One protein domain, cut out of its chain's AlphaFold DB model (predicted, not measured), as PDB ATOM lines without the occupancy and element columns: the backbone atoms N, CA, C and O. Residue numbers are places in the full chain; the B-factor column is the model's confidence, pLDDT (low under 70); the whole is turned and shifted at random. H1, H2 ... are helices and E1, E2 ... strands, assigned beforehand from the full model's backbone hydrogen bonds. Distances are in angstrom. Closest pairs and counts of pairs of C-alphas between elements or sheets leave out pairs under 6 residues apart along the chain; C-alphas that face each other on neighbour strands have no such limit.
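What this domain is: This is residues 235 to 375 of the 744 residues of the protein "3-phosphoshikimate 1-carboxyvinyltransferase" of Phytophthora parasitica (strain INRA-310) (UniProt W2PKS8). What does the model look like? A short two-stranded ribbon, E1 and E3, lies beside a helical body with the long helix H4 in its middle; H5 folds back beside H4, H3 and H7 pack on H4 at steep tilts, and H6 packs on H3. H2 lies near the ribbon, and H1 packs on H2 at the rim. What is the make-up? The printed part has 141 residues, with seven named helices and three named strands in the order H1 H2 H3 H4 H5 H6 E1 E2 E3 H7; the sheet E1 - E3 is antiparallel and the class is mostly helix. How large is it? It is compact and rounded, with a radius of gyration of the C-alphas of 14.3 A and spans of 40 by 38 by 34 A.

Where its parts are: Where are the strands? E1 is residues 342 to 345, 10.5 A long, E3 is residues 359 to 362, 9.3 A, and E2 is residues 347 to 349, 5.7 A. C-alpha 342 is at (265.109, 276.929, 194.039). Where are the helices? H4 is residues 276 to 293, 25.5 A from C-alpha 276 at (284.485, 279.494, 199.917); H5 is residues 299 to 311, 18.2 A; H1 is residues 235 to 245, 15.8 A; H3 is residues 260 to 270, 14.1 A. H2 is residues 252 to 257, 10.3 A, H6 residues 324 to 331, 10.5 A, and H7 residues 364 to 371, 10.5 A, ending at (268.488, 275.332, 208.467).

How they stand to each other: How is the sheet joined? E1 and E3 are antiparallel, with N 360 and O 344 at 2.8 A, within hydrogen-bond range; E1 runs on into E2 at 24 degrees, and E2 pairs with no named strand. What stands near E1? The closest C-alphas of H2 and E1 are those of Ile 255 and Val 345, 6.1 A. What touches the hub, H4? H3 touches it at a steep tilt of 48 degrees, Gly 263 to Gly 283 being the closest C-alphas at 4.0 A; H5, a helical hairpin with it, touches at a shallow tilt of 13 degrees, C-alphas 288 and 302 closest at 6.0 A. H7 touches residues 286 to 290 of H4 alone, C-alphas 286 and 370 closest at 6.2 A. H6 touches H3, C-alphas 265 and 327 closest at 4.7 A; H1 touches H2, C-alphas 242 and 253 closest at 5.6 A. How are the helix backbones? Every O i to N i+4 pair is within hydrogen-bond range in H1, H4, H5 and H6, against 5 of 7 in H3, 3 of 4 in H7 and 0 of 2 in H2, where 3 of 3 O i to N i+3 pairs are.

The domain as a whole: How far does it reach? The two C-alphas farthest apart, of Thr 244 and Gln 374, are 43.4 A apart. Is it unbroken and confident? The printed part has no cut, the link from H5 to H6 is long, and no printed residue is under 70 in pLDDT.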
ATOM      1  N   THR A 235     290.756 264.303 191.382       98.12
ATOM      2  CA  THR A 235     289.839 265.451 191.461       98.12
ATOM      3  C   THR A 235     289.804 266.238 190.147       98.12
ATOM      4  O   THR A 235     288.734 266.526 189.607       98.12
ATOM      5  N   VAL A 236     290.979 266.518 189.576       97.50
ATOM      6  CA  VAL A 236     291.136 267.166 188.269       97.50
ATOM      7  C   VAL A 236     290.458 266.342 187.175       97.50
ATOM      8  O   VAL A 236     289.742 266.904 186.346       97.50
ATOM      9  N   GLN A 237     290.613 265.015 187.193       96.94
ATOM     10  CA  GLN A 237     289.971 264.115 186.235       96.94
ATOM     11  C   GLN A 237     288.442 264.184 186.315       96.94
ATOM     12  O   GLN A 237     287.788 264.205 185.269       96.94
ATOM     13  N   VAL A 238     287.858 264.261 187.520       96.38
ATOM     14  CA  VAL A 238     286.407 264.459 187.696       96.38
ATOM     15  C   VAL A 238     285.968 265.738 186.986       96.38
ATOM     16  O   VAL A 238     285.094 265.700 186.114       96.38
ATOM     17  N   LYS A 239     286.611 266.873 187.290       95.50
ATOM     18  CA  LYS A 239     286.227 268.159 186.701       95.50
ATOM     19  C   LYS A 239     286.453 268.196 185.190       95.50
ATOM     20  O   LYS A 239     285.564 268.635 184.465       95.50
ATOM     21  N   ALA A 240     287.588 267.698 184.707       95.62
ATOM     22  CA  ALA A 240     287.899 267.632 183.280       95.62
ATOM     23  C   ALA A 240     286.874 266.780 182.514       95.62
ATOM     24  O   ALA A 240     286.389 267.199 181.462       95.62
ATOM     25  N   THR A 241     286.478 265.631 183.071       95.38
ATOM     26  CA  THR A 241     285.458 264.747 182.485       95.38
ATOM     27  C   THR A 241     284.114 265.465 182.374       95.38
ATOM     28  O   THR A 241     283.525 265.525 181.294       95.38
ATOM     29  N   VAL A 242     283.654 266.077 183.467       94.00
ATOM     30  CA  VAL A 242     282.367 266.784 183.519       94.00
ATOM     31  C   VAL A 242     282.347 268.001 182.588       94.00
ATOM     32  O   VAL A 242     281.384 268.201 181.849       94.00
ATOM     33  N   VAL A 243     283.415 268.805 182.579       90.94
ATOM     34  CA  VAL A 243     283.543 269.980 181.702       90.94
ATOM     35  C   VAL A 243     283.578 269.576 180.231       90.94
ATOM     36  O   VAL A 243     282.946 270.239 179.414       90.94
ATOM     37  N   THR A 244     284.288 268.499 179.890       92.00
ATOM     38  CA  THR A 244     284.377 268.008 178.506       92.00
ATOM     39  C   THR A 244     283.007 267.574 177.987       92.00
ATOM     40  O   THR A 244     282.673 267.846 176.836       92.00
ATOM     41  N   GLN A 245     282.194 266.942 178.836       92.25
ATOM     42  CA  GLN A 245     280.849 266.494 178.469       92.25
ATOM     43  C   GLN A 245     279.818 267.634 178.437       92.25
ATOM     44  O   GLN A 245     278.869 267.575 177.659       92.25
ATOM     45  N   ASP A 246     279.990 268.678 179.253       87.31
ATOM     46  CA  ASP A 246     279.057 269.804 179.339       87.31
ATOM     47  C   ASP A 246     279.784 271.131 179.598       87.31
ATOM     48  O   ASP A 246     279.826 271.669 180.708       87.31
ATOM     49  N   THR A 247     280.352 271.702 178.537       82.69
ATOM     50  CA  THR A 247     281.154 272.933 178.621       82.69
ATOM     51  C   THR A 247     280.351 274.163 179.043       82.69
ATOM     52  O   THR A 247     280.934 275.086 179.609       82.69
ATOM     53  N   LYS A 248     279.032 274.197 178.815       80.94
ATOM     54  CA  LYS A 248     278.185 275.380 179.063       80.94
ATOM     55  C   LYS A 248     277.265 275.258 180.277       80.94
ATOM     56  O   LYS A 248     276.499 276.181 180.517       80.94
ATOM     57  N   GLU A 249     277.374 274.180 181.057       82.88
ATOM     58  CA  GLU A 249     276.574 273.982 182.275       82.88
ATOM     59  C   GLU A 249     275.065 273.883 182.008       82.88
ATOM     60  O   GLU A 249     274.249 274.448 182.730       82.88
ATOM     61  N   MET A 250     274.693 273.138 180.965       80.75
ATOM     62  CA  MET A 250     273.294 272.919 180.566       80.75
ATOM     63  C   MET A 250     272.753 271.534 180.967       80.75
ATOM     64  O   MET A 250     271.586 271.234 180.718       80.75
ATOM     65  N   GLY A 251     273.578 270.681 181.578       87.69
ATOM     66  CA  GLY A 251     273.251 269.304 181.944       87.69
ATOM     67  C   GLY A 251     274.143 268.775 183.067       87.69
ATOM     68  O   GLY A 251     273.977 269.161 184.225       87.69
ATOM     69  N   LEU A 252     275.065 267.859 182.744       91.50
ATOM     70  CA  LEU A 252     275.911 267.170 183.729       91.50
ATOM     71  C   LEU A 252     276.726 268.134 184.594       91.50
ATOM     72  O   LEU A 252     276.876 267.892 185.786       91.50
ATOM     73  N   ARG A 253     277.227 269.251 184.056       91.56
ATOM     74  CA  ARG A 253     278.095 270.162 184.821       91.56
ATOM     75  C   ARG A 253     277.374 270.842 185.988       91.56
ATOM     76  O   ARG A 253     278.044 271.339 186.891       91.56
ATOM     77  N   ALA A 254     276.042 270.758 186.049       92.25
ATOM     78  CA  ALA A 254     275.266 271.148 187.219       92.25
ATOM     79  C   ALA A 254     275.704 270.420 188.503       92.25
ATOM     80  O   ALA A 254     275.680 271.048 189.560       92.25
ATOM     81  N   ILE A 255     276.166 269.160 188.426       96.12
ATOM     82  CA  ILE A 255     276.557 268.369 189.609       96.12
ATOM     83  C   ILE A 255     277.704 269.005 190.398       96.12
ATOM     84  O   ILE A 255     277.783 268.840 191.612       96.12
ATOM     85  N   LEU A 256     278.557 269.794 189.731       94.94
ATOM     86  CA  LEU A 256     279.653 270.517 190.380       94.94
ATOM     87  C   LEU A 256     279.147 271.585 191.360       94.94
ATOM     88  O   LEU A 256     279.942 272.099 192.135       94.94
ATOM     89  N   ASN A 257     277.851 271.908 191.345       94.62
ATOM     90  CA  ASN A 257     277.225 272.828 192.291       94.62
ATOM     91  C   ASN A 257     276.610 272.118 193.509       94.62
ATOM     92  O   ASN A 257     275.841 272.749 194.236       94.62
ATOM     93  N   PHE A 258     276.899 270.832 193.739       97.88
ATOM     94  CA  PHE A 258     276.561 270.198 195.013       97.88
ATOM     95  C   PHE A 258     277.176 270.983 196.173       97.88
ATOM     96  O   PHE A 258     278.339 271.390 196.124       97.88
ATOM     97  N   GLY A 259     276.349 271.276 197.170       97.44
ATOM     98  CA  GLY A 259     276.681 272.127 198.305       97.44
ATOM     99  C   GLY A 259     276.763 273.621 197.996       97.44
ATOM    100  O   GLY A 259     276.790 274.418 198.923       97.44
ATOM    101  N   HIS A 260     276.755 274.043 196.731       95.81
ATOM    102  CA  HIS A 260     276.901 275.456 196.371       95.81
ATOM    103  C   HIS A 260     275.585 276.225 196.436       95.81
ATOM    104  O   HIS A 260     275.604 277.444 196.546       95.81
ATOM    105  N   SER A 261     274.436 275.556 196.350       94.31
ATOM    106  CA  SER A 261     273.143 276.253 196.351       94.31
ATOM    107  C   SER A 261     272.901 276.876 197.721       94.31
ATOM    108  O   SER A 261     272.691 278.079 197.832       94.31
ATOM    109  N   ILE A 262     273.019 276.072 198.779       96.50
ATOM    110  CA  ILE A 262     272.957 276.576 200.158       96.50
ATOM    111  C   ILE A 262     274.291 277.226 200.553       96.50
ATOM    112  O   ILE A 262     274.291 278.266 201.208       96.50
ATOM    113  N   GLY A 263     275.422 276.662 200.118       96.50
ATOM    114  CA  GLY A 263     276.761 277.165 200.435       96.50
ATOM    115  C   GLY A 263     276.985 278.606 199.989       96.50
ATOM    116  O   GLY A 263     277.415 279.408 200.804       96.50
ATOM    117  N   HIS A 264     276.609 278.986 198.762       93.25
ATOM    118  CA  HIS A 264     276.700 280.383 198.320       93.25
ATOM    119  C   HIS A 264     275.730 281.305 199.066       93.25
ATOM    120  O   HIS A 264     276.058 282.465 199.311       93.25
ATOM    121  N   GLY A 265     274.549 280.804 199.449       93.38
ATOM    122  CA  GLY A 265     273.617 281.555 200.289       93.38
ATOM    123  C   GLY A 265     274.235 281.918 201.643       93.38
ATOM    124  O   GLY A 265     274.066 283.039 202.114       93.38
ATOM    125  N   ILE A 266     275.003 280.995 202.228       95.25
ATOM    126  CA  ILE A 266     275.772 281.205 203.462       95.25
ATOM    127  C   ILE A 266     277.006 282.091 203.207       95.25
ATOM    128  O   ILE A 266     277.235 283.042 203.952       95.25
ATOM    129  N   GLU A 267     277.774 281.826 202.146       94.00
ATOM    130  CA  GLU A 267     278.990 282.574 201.780       94.00
ATOM    131  C   GLU A 267     278.696 284.065 201.609       94.00
ATOM    132  O   GLU A 267     279.423 284.908 202.127       94.00
ATOM    133  N   ALA A 268     277.579 284.400 200.959       90.06
ATOM    134  CA  ALA A 268     277.163 285.781 200.747       90.06
ATOM    135  C   ALA A 268     276.918 286.567 202.049       90.06
ATOM    136  O   ALA A 268     276.924 287.799 202.005       90.06
ATOM    137  N   LEU A 269     276.687 285.878 203.174       92.00
ATOM    138  CA  LEU A 269     276.435 286.468 204.494       92.00
ATOM    139  C   LEU A 269     277.670 286.456 205.403       92.00
ATOM    140  O   LEU A 269     277.768 287.301 206.286       92.00
ATOM    141  N   LEU A 270     278.585 285.504 205.204       92.88
ATOM    142  CA  LEU A 270     279.746 285.288 206.075       92.88
ATOM    143  C   LEU A 270     281.069 285.808 205.504       92.88
ATOM    144  O   LEU A 270     282.075 285.861 206.214       92.88
ATOM    145  N   GLN A 271     281.108 286.175 204.226       84.44
ATOM    146  CA  GLN A 271     282.299 286.773 203.632       84.44
ATOM    147  C   GLN A 271     282.626 288.148 204.257       84.44
ATOM    148  O   GLN A 271     281.713 288.907 204.590       84.44
ATOM    149  N   PRO A 272     283.917 288.521 204.370       83.94
ATOM    150  CA  PRO A 272     285.105 287.750 203.985       83.94
ATOM    151  C   PRO A 272     285.638 286.824 205.098       83.94
ATOM    152  O   PRO A 272     286.712 286.252 204.940       83.94
ATOM    153  N   GLU A 273     284.946 286.709 206.237       90.56
ATOM    154  CA  GLU A 273     285.436 285.960 207.401       90.56
ATOM    155  C   GLU A 273     285.535 284.458 207.121       90.56
ATOM    156  O   GLU A 273     286.541 283.837 207.477       90.56
ATOM    157  N   TYR A 274     284.528 283.892 206.449       94.00
ATOM    158  CA  TYR A 274     284.526 282.505 205.989       94.00
ATOM    159  C   TYR A 274     284.975 282.401 204.532       94.00
ATOM    160  O   TYR A 274     284.573 283.192 203.676       94.00
ATOM    161  N   LEU A 275     285.788 281.387 204.254       93.69
ATOM    162  CA  LEU A 275     286.268 281.066 202.917       93.69
ATOM    163  C   LEU A 275     285.237 280.234 202.141       93.69
ATOM    164  O   LEU A 275     284.318 279.632 202.704       93.69
ATOM    165  N   HIS A 276     285.410 280.171 200.825       93.75
ATOM    166  CA  HIS A 276     284.485 279.494 199.917       93.75
ATOM    167  C   HIS A 276     284.259 278.014 200.270       93.75
ATOM    168  O   HIS A 276     283.127 277.593 200.493       93.75
ATOM    169  N   GLY A 277     285.329 277.229 200.400       96.50
ATOM    170  CA  GLY A 277     285.264 275.804 200.723       96.50
ATOM    171  C   GLY A 277     284.692 275.511 202.110       96.50
ATOM    172  O   GLY A 277     284.043 274.482 202.296       96.50
ATOM    173  N   GLU A 278     284.855 276.439 203.061       98.12
ATOM    174  CA  GLU A 278     284.197 276.392 204.374       98.12
ATOM    175  C   GLU A 278     282.669 276.559 204.229       98.12
ATOM    176  O   GLU A 278     281.884 275.881 204.889       98.12
ATOM    177  N   CYS A 279     282.208 277.423 203.324       97.75
ATOM    178  CA  CYS A 279     280.779 277.583 203.051       97.75
ATOM    179  C   CYS A 279     280.206 276.406 202.247       97.75
ATOM    180  O   CYS A 279     279.115 275.914 202.556       97.75
ATOM    181  N   VAL A 280     280.960 275.899 201.266       98.12
ATOM    182  CA  VAL A 280     280.603 274.712 200.476       98.12
ATOM    183  C   VAL A 280     280.478 273.477 201.366       98.12
ATOM    184  O   VAL A 280     279.525 272.720 201.196       98.12
ATOM    185  N   SER A 281     281.348 273.275 202.363       98.62
ATOM    186  CA  SER A 281     281.237 272.127 203.276       98.62
ATOM    187  C   SER A 281     279.942 272.148 204.092       98.62
ATOM    188  O   SER A 281     279.270 271.120 204.213       98.62
ATOM    189  N   MET A 282     279.537 273.316 204.601       98.44
ATOM    190  CA  MET A 282     278.254 273.481 205.294       98.44
ATOM    191  C   MET A 282     277.073 273.245 204.348       98.44
ATOM    192  O   MET A 282     276.124 272.541 204.705       98.44
ATOM    193  N   GLY A 283     277.149 273.779 203.128       98.31
ATOM    194  CA  GLY A 283     276.143 273.569 202.094       98.31
ATOM    195  C   GLY A 283     276.004 272.099 201.686       98.31
ATOM    196  O   GLY A 283     274.883 271.603 201.614       98.31
ATOM    197  N   CYS A 284     277.109 271.369 201.510       98.69
ATOM    198  CA  CYS A 284     277.127 269.931 201.215       98.69
ATOM    199  C   CYS A 284     276.350 269.130 202.268       98.69
ATOM    200  O   CYS A 284     275.551 268.260 201.923       98.69
ATOM    201  N   ILE A 285     276.534 269.449 203.555       98.44
ATOM    202  CA  ILE A 285     275.783 268.804 204.640       98.44
ATOM    203  C   ILE A 285     274.297 269.127 204.554       98.44
ATOM    204  O   ILE A 285     273.479 268.215 204.667       98.44
ATOM    205  N   LYS A 286     273.929 270.390 204.325       98.06
ATOM    206  CA  LYS A 286     272.520 270.793 204.264       98.06
ATOM    207  C   LYS A 286     271.800 270.219 203.049       98.06
ATOM    208  O   LYS A 286     270.690 269.712 203.188       98.06
ATOM    209  N   GLU A 287     272.441 270.204 201.886       98.44
ATOM    210  CA  GLU A 287     271.887 269.582 200.679       98.44
ATOM    211  C   GLU A 287     271.758 268.055 200.837       98.44
ATOM    212  O   GLU A 287     270.737 267.482 200.448       98.44
ATOM    213  N   ALA A 288     272.716 267.390 201.494       98.12
ATOM    214  CA  ALA A 288     272.608 265.966 201.823       98.12
ATOM    215  C   ALA A 288     271.513 265.676 202.873       98.12
ATOM    216  O   ALA A 288     270.813 264.669 202.776       98.12
ATOM    217  N   GLU A 289     271.312 266.554 203.860       97.38
ATOM    218  CA  GLU A 289     270.223 266.441 204.841       97.38
ATOM    219  C   GLU A 289     268.839 266.591 204.190       97.38
ATOM    220  O   GLU A 289     267.916 265.868 204.577       97.38
ATOM    221  N   ILE A 290     268.710 267.455 203.172       97.69
ATOM    222  CA  ILE A 290     267.501 267.561 202.340       97.69
ATOM    223  C   ILE A 290     267.296 266.274 201.540       97.69
ATOM    224  O   ILE A 290     266.201 265.712 201.576       97.69
ATOM    225  N   ALA A 291     268.336 265.766 200.868       97.75
ATOM    226  CA  ALA A 291     268.257 264.512 200.117       97.75
ATOM    227  C   ALA A 291     267.798 263.344 201.010       97.75
ATOM    228  O   ALA A 291     266.884 262.604 200.646       97.75
ATOM    229  N   ARG A 292     268.340 263.241 202.230       95.75
ATOM    230  CA  ARG A 292     267.894 262.272 203.241       95.75
ATOM    231  C   ARG A 292     266.431 262.486 203.636       95.75
ATOM    232  O   ARG A 292     265.675 261.524 203.702       95.75
ATOM    233  N   GLY A 293     266.015 263.729 203.892       93.12
ATOM    234  CA  GLY A 293     264.623 264.063 204.226       93.12
ATOM    235  C   GLY A 293     263.624 263.728 203.111       93.12
ATOM    236  O   GLY A 293     262.451 263.495 203.382       93.12
ATOM    237  N   MET A 294     264.099 263.655 201.867       94.19
ATOM    238  CA  MET A 294     263.334 263.230 200.691       94.19
ATOM    239  C   MET A 294     263.419 261.718 200.416       94.19
ATOM    240  O   MET A 294     262.859 261.261 199.422       94.19
ATOM    241  N   GLY A 295     264.122 260.946 201.252       93.06
ATOM    242  CA  GLY A 295     264.327 259.507 201.060       93.06
ATOM    243  C   GLY A 295     265.272 259.147 199.908       93.06
ATOM    244  O   GLY A 295     265.234 258.019 199.432       93.06
ATOM    245  N   ILE A 296     266.092 260.093 199.436       95.94
ATOM    246  CA  ILE A 296     267.006 259.904 198.295       95.94
ATOM    247  C   ILE A 296     268.337 259.293 198.736       95.94
ATOM    248  O   ILE A 296     268.901 258.487 198.006       95.94
ATOM    249  N   CYS A 297     268.830 259.656 199.922       94.56
ATOM    250  CA  CYS A 297     270.035 259.066 200.501       94.56
ATOM    251  C   CYS A 297     269.824 258.638 201.951       94.56
ATOM    252  O   CYS A 297     268.843 258.995 202.609       94.56
ATOM    253  N   THR A 298     270.769 257.854 202.463       90.44
ATOM    254  CA  THR A 298     270.685 257.288 203.809       90.44
ATOM    255  C   THR A 298     271.330 258.196 204.858       90.44
ATOM    256  O   THR A 298     272.198 259.025 204.572       90.44
ATOM    257  N   SER A 299     270.976 257.992 206.130       85.25
ATOM    258  CA  SER A 299     271.692 258.616 207.253       85.25
ATOM    259  C   SER A 299     273.176 258.227 207.298       85.25
ATOM    260  O   SER A 299     273.987 259.032 207.756       85.25
ATOM    261  N   ALA A 300     273.541 257.034 206.809       84.88
ATOM    262  CA  ALA A 300     274.934 256.596 206.717       84.88
ATOM    263  C   ALA A 300     275.714 257.450 205.707       84.88
ATOM    264  O   ALA A 300     276.798 257.928 206.034       84.88
ATOM    265  N   THR A 301     275.124 257.752 204.545       91.81
ATOM    266  CA  THR A 301     275.698 258.653 203.529       91.81
ATOM    267  C   THR A 301     275.985 260.043 204.105       91.81
ATOM    268  O   THR A 301     277.108 260.539 204.002       91.81
ATOM    269  N   VAL A 302     275.003 260.658 204.782       93.75
ATOM    270  CA  VAL A 302     275.181 261.974 205.431       93.75
ATOM    271  C   VAL A 302     276.252 261.906 206.527       93.75
ATOM    272  O   VAL A 302     277.074 262.814 206.657       93.75
ATOM    273  N   GLY A 303     276.268 260.820 207.306       88.94
ATOM    274  CA  GLY A 303     277.266 260.573 208.344       88.94
ATOM    275  C   GLY A 303     278.690 260.468 207.791       88.94
ATOM    276  O   GLY A 303     279.580 261.139 208.311       88.94
ATOM    277  N   ARG A 304     278.905 259.690 206.719       90.06
ATOM    278  CA  ARG A 304     280.200 259.578 206.019       90.06
ATOM    279  C   ARG A 304     280.685 260.936 205.522       90.06
ATOM    280  O   ARG A 304     281.798 261.336 205.854       90.06
ATOM    281  N   LEU A 305     279.822 261.685 204.829       96.50
ATOM    282  CA  LEU A 305     280.136 263.031 204.339       96.50
ATOM    283  C   LEU A 305     280.565 263.972 205.470       96.50
ATOM    284  O   LEU A 305     281.605 264.622 205.378       96.50
ATOM    285  N   ARG A 306     279.804 263.996 206.570       95.31
ATOM    286  CA  ARG A 306     280.114 264.819 207.747       95.31
ATOM    287  C   ARG A 306     281.460 264.474 208.366       95.31
ATOM    288  O   ARG A 306     282.204 265.385 208.715       95.31
ATOM    289  N   ARG A 307     281.775 263.185 208.508       89.56
ATOM    290  CA  ARG A 307     283.047 262.740 209.093       89.56
ATOM    291  C   ARG A 307     284.234 263.083 208.217       89.56
ATOM    292  O   ARG A 307     285.212 263.592 208.744       89.56
ATOM    293  N   CYS A 308     284.122 262.849 206.910       95.31
ATOM    294  CA  CYS A 308     285.174 263.196 205.966       95.31
ATOM    295  C   CYS A 308     285.464 264.704 206.030       95.31
ATOM    296  O   CYS A 308     286.583 265.092 206.338       95.31
ATOM    297  N   LEU A 309     284.443 265.563 205.893       98.06
ATOM    298  CA  LEU A 309     284.613 267.021 205.992       98.06
ATOM    299  C   LEU A 309     285.243 267.451 207.330       98.06
ATOM    300  O   LEU A 309     286.208 268.214 207.344       98.06
ATOM    301  N   ALA A 310     284.747 266.920 208.452       94.75
ATOM    302  CA  ALA A 310     285.276 267.246 209.774       94.75
ATOM    303  C   ALA A 310     286.735 266.789 209.967       94.75
ATOM    304  O   ALA A 310     287.508 267.505 210.602       94.75
ATOM    305  N   ALA A 311     287.134 265.644 209.400       90.38
ATOM    306  CA  ALA A 311     288.508 265.139 209.470       90.38
ATOM    307  C   ALA A 311     289.518 266.065 208.771       90.38
ATOM    308  O   ALA A 311     290.674 266.130 209.181       90.38
ATOM    309  N   TYR A 312     289.072 266.836 207.774       97.31
ATOM    310  CA  TYR A 312     289.880 267.867 207.118       97.31
ATOM    311  C   TYR A 312     289.813 269.242 207.800       97.31
ATOM    312  O   TYR A 312     290.415 270.192 207.311       97.31
ATOM    313  N   GLY A 313     289.108 269.370 208.930       95.94
ATOM    314  CA  GLY A 313     288.962 270.634 209.658       95.94
ATOM    315  C   GLY A 313     287.942 271.604 209.054       95.94
ATOM    316  O   GLY A 313     287.940 272.776 209.419       95.94
ATOM    317  N   LEU A 314     287.073 271.141 208.146       98.31
ATOM    318  CA  LEU A 314     286.027 271.968 207.543       98.31
ATOM    319  C   LEU A 314     284.800 272.101 208.465       98.31
ATOM    320  O   LEU A 314     284.422 271.137 209.143       98.31
ATOM    321  N   PRO A 315     284.116 273.260 208.470       97.44
ATOM    322  CA  PRO A 315     282.893 273.430 209.236       97.44
ATOM    323  C   PRO A 315     281.749 272.599 208.643       97.44
ATOM    324  O   PRO A 315     281.488 272.593 207.441       97.44
ATOM    325  N   VAL A 316     281.024 271.912 209.523       96.06
ATOM    326  CA  VAL A 316     279.874 271.054 209.178       96.06
ATOM    327  C   VAL A 316     278.562 271.548 209.796       96.06
ATOM    328  O   VAL A 316     277.557 270.836 209.800       96.06
ATOM    329  N   ARG A 317     278.571 272.759 210.365       94.06
ATOM    330  CA  ARG A 317     277.418 273.417 210.989       94.06
ATOM    331  C   ARG A 317     277.406 274.886 210.607       94.06
ATOM    332  O   ARG A 317     278.430 275.547 210.733       94.06
ATOM    333  N   VAL A 318     276.234 275.369 210.209       94.50
ATOM    334  CA  VAL A 318     275.990 276.790 209.949       94.50
ATOM    335  C   VAL A 318     276.103 277.567 211.269       94.50
ATOM    336  O   VAL A 318     275.549 277.094 212.266       94.50
ATOM    337  N   PRO A 319     276.810 278.712 211.316       94.00
ATOM    338  CA  PRO A 319     276.915 279.519 212.525       94.00
ATOM    339  C   PRO A 319     275.554 279.995 213.036       94.00
ATOM    340  O   PRO A 319     274.676 280.371 212.264       94.00
ATOM    341  N   ASP A 320     275.408 280.047 214.360       89.31
ATOM    342  CA  ASP A 320     274.131 280.323 215.027       89.31
ATOM    343  C   ASP A 320     273.527 281.705 214.735       89.31
ATOM    344  O   ASP A 320     272.328 281.885 214.951       89.31
ATOM    345  N   HIS A 321     274.348 282.660 214.291       91.88
ATOM    346  CA  HIS A 321     273.949 284.032 213.975       91.88
ATOM    347  C   HIS A 321     273.447 284.207 212.531       91.88
ATOM    348  O   HIS A 321     272.937 285.272 212.196       91.88
ATOM    349  N   VAL A 322     273.587 283.190 211.674       94.44
ATOM    350  CA  VAL A 322     273.104 283.232 210.288       94.44
ATOM    351  C   VAL A 322     271.618 282.889 210.266       94.44
ATOM    352  O   VAL A 322     271.229 281.767 210.593       94.44
ATOM    353  N   ALA A 323     270.775 283.842 209.868       95.06
ATOM    354  CA  ALA A 323     269.336 283.622 209.784       95.06
ATOM    355  C   ALA A 323     268.949 282.863 208.501       95.06
ATOM    356  O   ALA A 323     269.331 283.247 207.394       95.06
ATOM    357  N   THR A 324     268.110 281.831 208.633       95.19
ATOM    358  CA  THR A 324     267.591 281.030 207.507       95.19
ATOM    359  C   THR A 324     266.957 281.886 206.416       95.19
ATOM    360  O   THR A 324     267.191 281.659 205.230       95.19
ATOM    361  N   ARG A 325     266.166 282.894 206.810       95.00
ATOM    362  CA  ARG A 325     265.498 283.807 205.875       95.00
ATOM    363  C   ARG A 325     266.500 284.514 204.965       95.00
ATOM    364  O   ARG A 325     266.255 284.617 203.768       95.00
ATOM    365  N   ASP A 326     267.619 284.972 205.516       94.88
ATOM    366  CA  ASP A 326     268.627 285.700 204.748       94.88
ATOM    367  C   ASP A 326     269.337 284.762 203.768       94.88
ATOM    368  O   ASP A 326     269.554 285.131 202.614       94.88
ATOM    369  N   VAL A 327     269.599 283.514 204.178       95.25
ATOM    370  CA  VAL A 327     270.122 282.471 203.280       95.25
ATOM    371  C   VAL A 327     269.149 282.232 202.123       95.25
ATOM    372  O   VAL A 327     269.566 282.254 200.967       95.25
ATOM    373  N   LEU A 328     267.849 282.072 202.398       94.19
ATOM    374  CA  LEU A 328     266.830 281.868 201.361       94.19
ATOM    375  C   LEU A 328     266.765 283.024 200.359       94.19
ATOM    376  O   LEU A 328     266.659 282.758 199.162       94.19
ATOM    377  N   VAL A 329     266.864 284.274 200.828       92.56
ATOM    378  CA  VAL A 329     266.910 285.466 199.964       92.56
ATOM    379  C   VAL A 329     268.147 285.429 199.069       92.56
ATOM    380  O   VAL A 329     268.049 285.634 197.861       92.56
ATOM    381  N   LYS A 330     269.325 285.108 199.620       90.44
ATOM    382  CA  LYS A 330     270.555 284.986 198.820       90.44
ATOM    383  C   LYS A 330     270.492 283.838 197.812       90.44
ATOM    384  O   LYS A 330     271.071 283.949 196.735       90.44
ATOM    385  N   MET A 331     269.744 282.778 198.110       91.94
ATOM    386  CA  MET A 331     269.520 281.673 197.178       91.94
ATOM    387  C   MET A 331     268.620 282.040 195.989       91.94
ATOM    388  O   MET A 331     268.621 281.290 195.019       91.94
ATOM    389  N   GLU A 332     267.854 283.140 196.009       87.12
ATOM    390  CA  GLU A 332     266.934 283.500 194.910       87.12
ATOM    391  C   GLU A 332     267.660 283.786 193.592       87.12
ATOM    392  O   GLU A 332     267.171 283.414 192.523       87.12
ATOM    393  N   VAL A 333     268.850 284.382 193.678       79.88
ATOM    394  CA  VAL A 333     269.684 284.754 192.526       79.88
ATOM    395  C   VAL A 333     270.601 283.622 192.046       79.88
ATOM    396  O   VAL A 333     271.429 283.837 191.161       79.88
ATOM    397  N   ASP A 334     270.471 282.411 192.600       80.62
ATOM    398  CA  ASP A 334     271.217 281.253 192.108       80.62
ATOM    399  C   ASP A 334     270.843 280.967 190.643       80.62
ATOM    400  O   ASP A 334     269.685 280.720 190.301       80.62
ATOM    401  N   LYS A 335     271.854 280.960 189.769       77.62
ATOM    402  CA  LYS A 335     271.751 280.704 188.323       77.62
ATOM    403  C   LYS A 335     271.036 279.396 187.952       77.62
ATOM    404  O   LYS A 335     270.588 279.262 186.817       77.62
ATOM    405  N   LYS A 336     270.958 278.413 188.863       83.62
ATOM    406  CA  LYS A 336     270.252 277.137 188.624       83.62
ATOM    407  C   LYS A 336     268.735 277.284 188.742       83.62
ATOM    408  O   LYS A 336     267.996 276.418 188.261       83.62
ATOM    409  N   ASN A 337     268.262 278.336 189.404       84.00
ATOM    410  CA  ASN A 337     266.847 278.550 189.643       84.00
ATOM    411  C   ASN A 337     266.115 278.818 188.331       84.00
ATOM    412  O   ASN A 337     266.629 279.432 187.398       84.00
ATOM    413  N   SER A 338     264.870 278.362 188.259       80.81
ATOM    414  CA  SER A 338     263.998 278.655 187.124       80.81
ATOM    415  C   SER A 338     262.563 278.763 187.605       80.81
ATOM    416  O   SER A 338     262.161 277.982 188.464       80.81
ATOM    417  N   GLN A 339     261.783 279.670 187.013       78.81
ATOM    418  CA  GLN A 339     260.356 279.840 187.329       78.81
ATOM    419  C   GLN A 339     260.085 280.128 188.822       78.81
ATOM    420  O   GLN A 339     259.077 279.693 189.365       78.81
ATOM    421  N   GLY A 340     261.002 280.829 189.503       78.69
ATOM    422  CA  GLY A 340     260.861 281.174 190.924       78.69
ATOM    423  C   GLY A 340     261.072 280.010 191.899       78.69
ATOM    424  O   GLY A 340     260.815 280.169 193.087       78.69
ATOM    425  N   VAL A 341     261.541 278.849 191.427       85.75
ATOM    426  CA  VAL A 341     261.800 277.676 192.273       85.75
ATOM    427  C   VAL A 341     263.300 277.447 192.432       85.75
ATOM    428  O   VAL A 341     264.042 277.429 191.443       85.75
ATOM    429  N   LYS A 342     263.723 277.233 193.684       92.31
ATOM    430  CA  LYS A 342     265.109 276.929 194.039       92.31
ATOM    431  C   LYS A 342     265.475 275.524 193.570       92.31
ATOM    432  O   LYS A 342     264.712 274.578 193.793       92.31
ATOM    433  N   LYS A 343     266.627 275.373 192.909       93.62
ATOM    434  CA  LYS A 343     267.126 274.062 192.465       93.62
ATOM    435  C   LYS A 343     268.444 273.697 193.126       93.62
ATOM    436  O   LYS A 343     269.387 274.479 193.074       93.62
ATOM    437  N   ILE A 344     268.523 272.481 193.661       95.75
ATOM    438  CA  ILE A 344     269.724 271.956 194.324       95.75
ATOM    439  C   ILE A 344     270.130 270.597 193.749       95.75
ATOM    440  O   ILE A 344     269.314 269.908 193.129       95.75
ATOM    441  N   VAL A 345     271.390 270.212 193.946       97.00
ATOM    442  CA  VAL A 345     271.894 268.884 193.575       97.00
ATOM    443  C   VAL A 345     271.677 267.950 194.761       97.00
ATOM    444  O   VAL A 345     272.035 268.278 195.887       97.00
ATOM    445  N   LEU A 346     271.067 266.791 194.523       97.69
ATOM    446  CA  LEU A 346     270.733 265.843 195.586       97.69
ATOM    447  C   LEU A 346     271.670 264.643 195.509       97.69
ATOM    448  O   LEU A 346     271.698 263.938 194.502       97.69
ATOM    449  N   LEU A 347     272.434 264.425 196.576       98.00
ATOM    450  CA  LEU A 347     273.284 263.250 196.735       98.00
ATOM    451  C   LEU A 347     272.405 262.004 196.902       98.00
ATOM    452  O   LEU A 347     271.499 262.024 197.731       98.00
ATOM    453  N   GLU A 348     272.664 260.948 196.133       96.44
ATOM    454  CA  GLU A 348     271.979 259.647 196.247       96.44
ATOM    455  C   GLU A 348     272.791 258.724 197.157       96.44
ATOM    456  O   GLU A 348     272.298 258.187 198.148       96.44
ATOM    457  N   GLU A 349     274.088 258.644 196.885       95.88
ATOM    458  CA  GLU A 349     275.067 257.915 197.672       95.88
ATOM    459  C   GLU A 349     276.464 258.516 197.449       95.88
ATOM    460  O   GLU A 349     276.648 259.344 196.558       95.88
ATOM    461  N   ILE A 350     277.469 258.149 198.251       96.75
ATOM    462  CA  ILE A 350     278.834 258.648 198.013       96.75
ATOM    463  C   ILE A 350     279.310 258.196 196.627       96.75
ATOM    464  O   ILE A 350     279.273 257.012 196.305       96.75
ATOM    465  N   GLY A 351     279.764 259.153 195.820       96.88
ATOM    466  CA  GLY A 351     280.174 258.958 194.434       96.88
ATOM    467  C   GLY A 351     279.063 259.180 193.408       96.88
ATOM    468  O   GLY A 351     279.345 259.096 192.215       96.88
ATOM    469  N   LYS A 352     277.821 259.471 193.828       96.75
ATOM    470  CA  LYS A 352     276.674 259.546 192.916       96.75
ATOM    471  C   LYS A 352     275.602 260.538 193.366       96.75
ATOM    472  O   LYS A 352     275.091 260.505 194.486       96.75
ATOM    473  N   VAL A 353     275.175 261.379 192.433       97.56
ATOM    474  CA  VAL A 353     274.033 262.284 192.608       97.56
ATOM    475  C   VAL A 353     272.830 261.820 191.801       97.56
ATOM    476  O   VAL A 353     272.962 261.170 190.762       97.56
ATOM    477  N   LEU A 354     271.646 262.218 192.253       96.31
ATOM    478  CA  LEU A 354     270.398 261.917 191.578       96.31
ATOM    479  C   LEU A 354     270.344 262.613 190.209       96.31
ATOM    480  O   LEU A 354     270.400 263.840 190.111       96.31
ATOM    481  N   ALA A 355     270.211 261.819 189.148       93.25
ATOM    482  CA  ALA A 355     270.139 262.304 187.774       93.25
ATOM    483  C   ALA A 355     268.694 262.576 187.308       93.25
ATOM    484  O   ALA A 355     267.711 262.240 187.978       93.25
ATOM    485  N   ASN A 356     268.575 263.161 186.110       88.88
ATOM    486  CA  ASN A 356     267.324 263.332 185.359       88.88
ATOM    487  C   ASN A 356     266.171 263.978 186.165       88.88
ATOM    488  O   ASN A 356     265.171 263.318 186.453       88.88
ATOM    489  N   PRO A 357     266.266 265.279 186.509       90.88
ATOM    490  CA  PRO A 357     267.382 266.200 186.263       90.88
ATOM    491  C   PRO A 357     268.433 266.174 187.389       90.88
ATOM    492  O   PRO A 357     268.117 265.802 188.515       90.88
ATOM    493  N   TYR A 358     269.658 266.631 187.089       93.38
ATOM    494  CA  TYR A 358     270.753 266.746 188.071       93.38
ATOM    495  C   TYR A 358     270.539 267.851 189.117       93.38
ATOM    496  O   TYR A 358     270.996 267.731 190.249       93.38
ATOM    497  N   ALA A 359     269.837 268.925 188.749       92.38
ATOM    498  CA  ALA A 359     269.404 269.969 189.674       92.38
ATOM    499  C   ALA A 359     267.882 269.895 189.822       92.38
ATOM    500  O   ALA A 359     267.143 270.047 188.843       92.38
ATOM    501  N   ARG A 360     267.407 269.641 191.043       92.88
ATOM    502  CA  ARG A 360     265.998 269.380 191.343       92.88
ATOM    503  C   ARG A 360     265.373 270.518 192.115       92.88
ATOM    504  O   ARG A 360     265.989 271.089 193.007       92.88
ATOM    505  N   ALA A 361     264.128 270.809 191.758       93.19
ATOM    506  CA  ALA A 361     263.290 271.751 192.473       93.19
ATOM    507  C   ALA A 361     263.094 271.295 193.924       93.19
ATOM    508  O   ALA A 361     262.673 270.163 194.166       93.19
ATOM    509  N   VAL A 362     263.365 272.196 194.862       93.94
ATOM    510  CA  VAL A 362     263.128 272.003 196.293       93.94
ATOM    511  C   VAL A 362     262.322 273.188 196.804       93.94
ATOM    512  O   VAL A 362     262.555 274.332 196.414       93.94
ATOM    513  N   LYS A 363     261.318 272.904 197.634       93.06
ATOM    514  CA  LYS A 363     260.454 273.929 198.224       93.06
ATOM    515  C   LYS A 363     261.169 274.596 199.394       93.06
ATOM    516  O   LYS A 363     261.866 273.920 200.146       93.06
ATOM    517  N   ASP A 364     260.904 275.882 199.608       92.94
ATOM    518  CA  ASP A 364     261.540 276.662 200.678       92.94
ATOM    519  C   ASP A 364     261.393 276.004 202.055       92.94
ATOM    520  O   ASP A 364     262.392 275.844 202.744       92.94
ATOM    521  N   HIS A 365     260.217 275.462 202.396       90.88
ATOM    522  CA  HIS A 365     260.024 274.777 203.682       90.88
ATOM    523  C   HIS A 365     260.929 273.548 203.891       90.88
ATOM    524  O   HIS A 365     261.200 273.168 205.026       90.88
ATOM    525  N   GLN A 366     261.391 272.892 202.820       93.19
ATOM    526  CA  GLN A 366     262.325 271.765 202.932       93.19
ATOM    527  C   GLN A 366     263.739 272.262 203.256       93.19
ATOM    528  O   GLN A 366     264.475 271.590 203.973       93.19
ATOM    529  N   ILE A 367     264.103 273.441 202.745       94.81
ATOM    530  CA  ILE A 367     265.364 274.122 203.053       94.81
ATOM    531  C   ILE A 367     265.305 274.687 204.479       94.81
ATOM    532  O   ILE A 367     266.242 274.502 205.253       94.81
ATOM    533  N   GLU A 368     264.180 275.299 204.860       94.38
ATOM    534  CA  GLU A 368     263.925 275.766 206.227       94.38
ATOM    535  C   GLU A 368     264.075 274.625 207.232       94.38
ATOM    536  O   GLU A 368     264.775 274.787 208.221       94.38
ATOM    537  N   LEU A 369     263.518 273.441 206.953       92.69
ATOM    538  CA  LEU A 369     263.574 272.299 207.871       92.69
ATOM    539  C   LEU A 369     265.006 271.858 208.227       92.69
ATOM    540  O   LEU A 369     265.218 271.297 209.300       92.69
ATOM    541  N   VAL A 370     265.986 272.083 207.343       94.00
ATOM    542  CA  VAL A 370     267.391 271.726 207.606       94.00
ATOM    543  C   VAL A 370     268.228 272.884 208.154       94.00
ATOM    544  O   VAL A 370     269.292 272.633 208.727       94.00
ATOM    545  N   LEU A 371     267.790 274.134 207.979       93.69
ATOM    546  CA  LEU A 371     268.488 275.332 208.467       93.69
ATOM    547  C   LEU A 371     267.951 275.823 209.819       93.69
ATOM    548  O   LEU A 371     268.729 276.313 210.636       93.69
ATOM    549  N   GLU A 372     266.656 275.651 210.080       92.44
ATOM    550  CA  GLU A 372     266.004 276.093 211.307       92.44
ATOM    551  C   GLU A 372     266.331 275.209 212.509       92.44
ATOM    552  O   GLU A 372     266.471 273.988 212.428       92.44
ATOM    553  N   LYS A 373     266.387 275.849 213.679       86.25
ATOM    554  CA  LYS A 373     266.591 275.166 214.969       86.25
ATOM    555  C   LYS A 373     265.291 274.635 215.563       86.25
ATOM    556  O   LYS A 373     265.322 273.812 216.475       86.25
ATOM    557  N   GLN A 374     264.162 275.160 215.099       88.19
ATOM    558  CA  GLN A 374     262.837 274.856 215.613       88.19
ATOM    559  C   GLN A 374     261.960 274.343 214.482       88.19
ATOM    560  O   GLN A 374     262.024 274.824 213.355       88.19
ATOM    561  N   VAL A 375     261.106 273.376 214.805       88.62
ATOM    562  CA  VAL A 375     260.153 272.808 213.855       88.62
ATOM    563  C   VAL A 375     258.754 273.200 214.294       88.62
ATOM    564  O   VAL A 375     258.344 272.927 215.423       88.62
TER     565      VAL A 375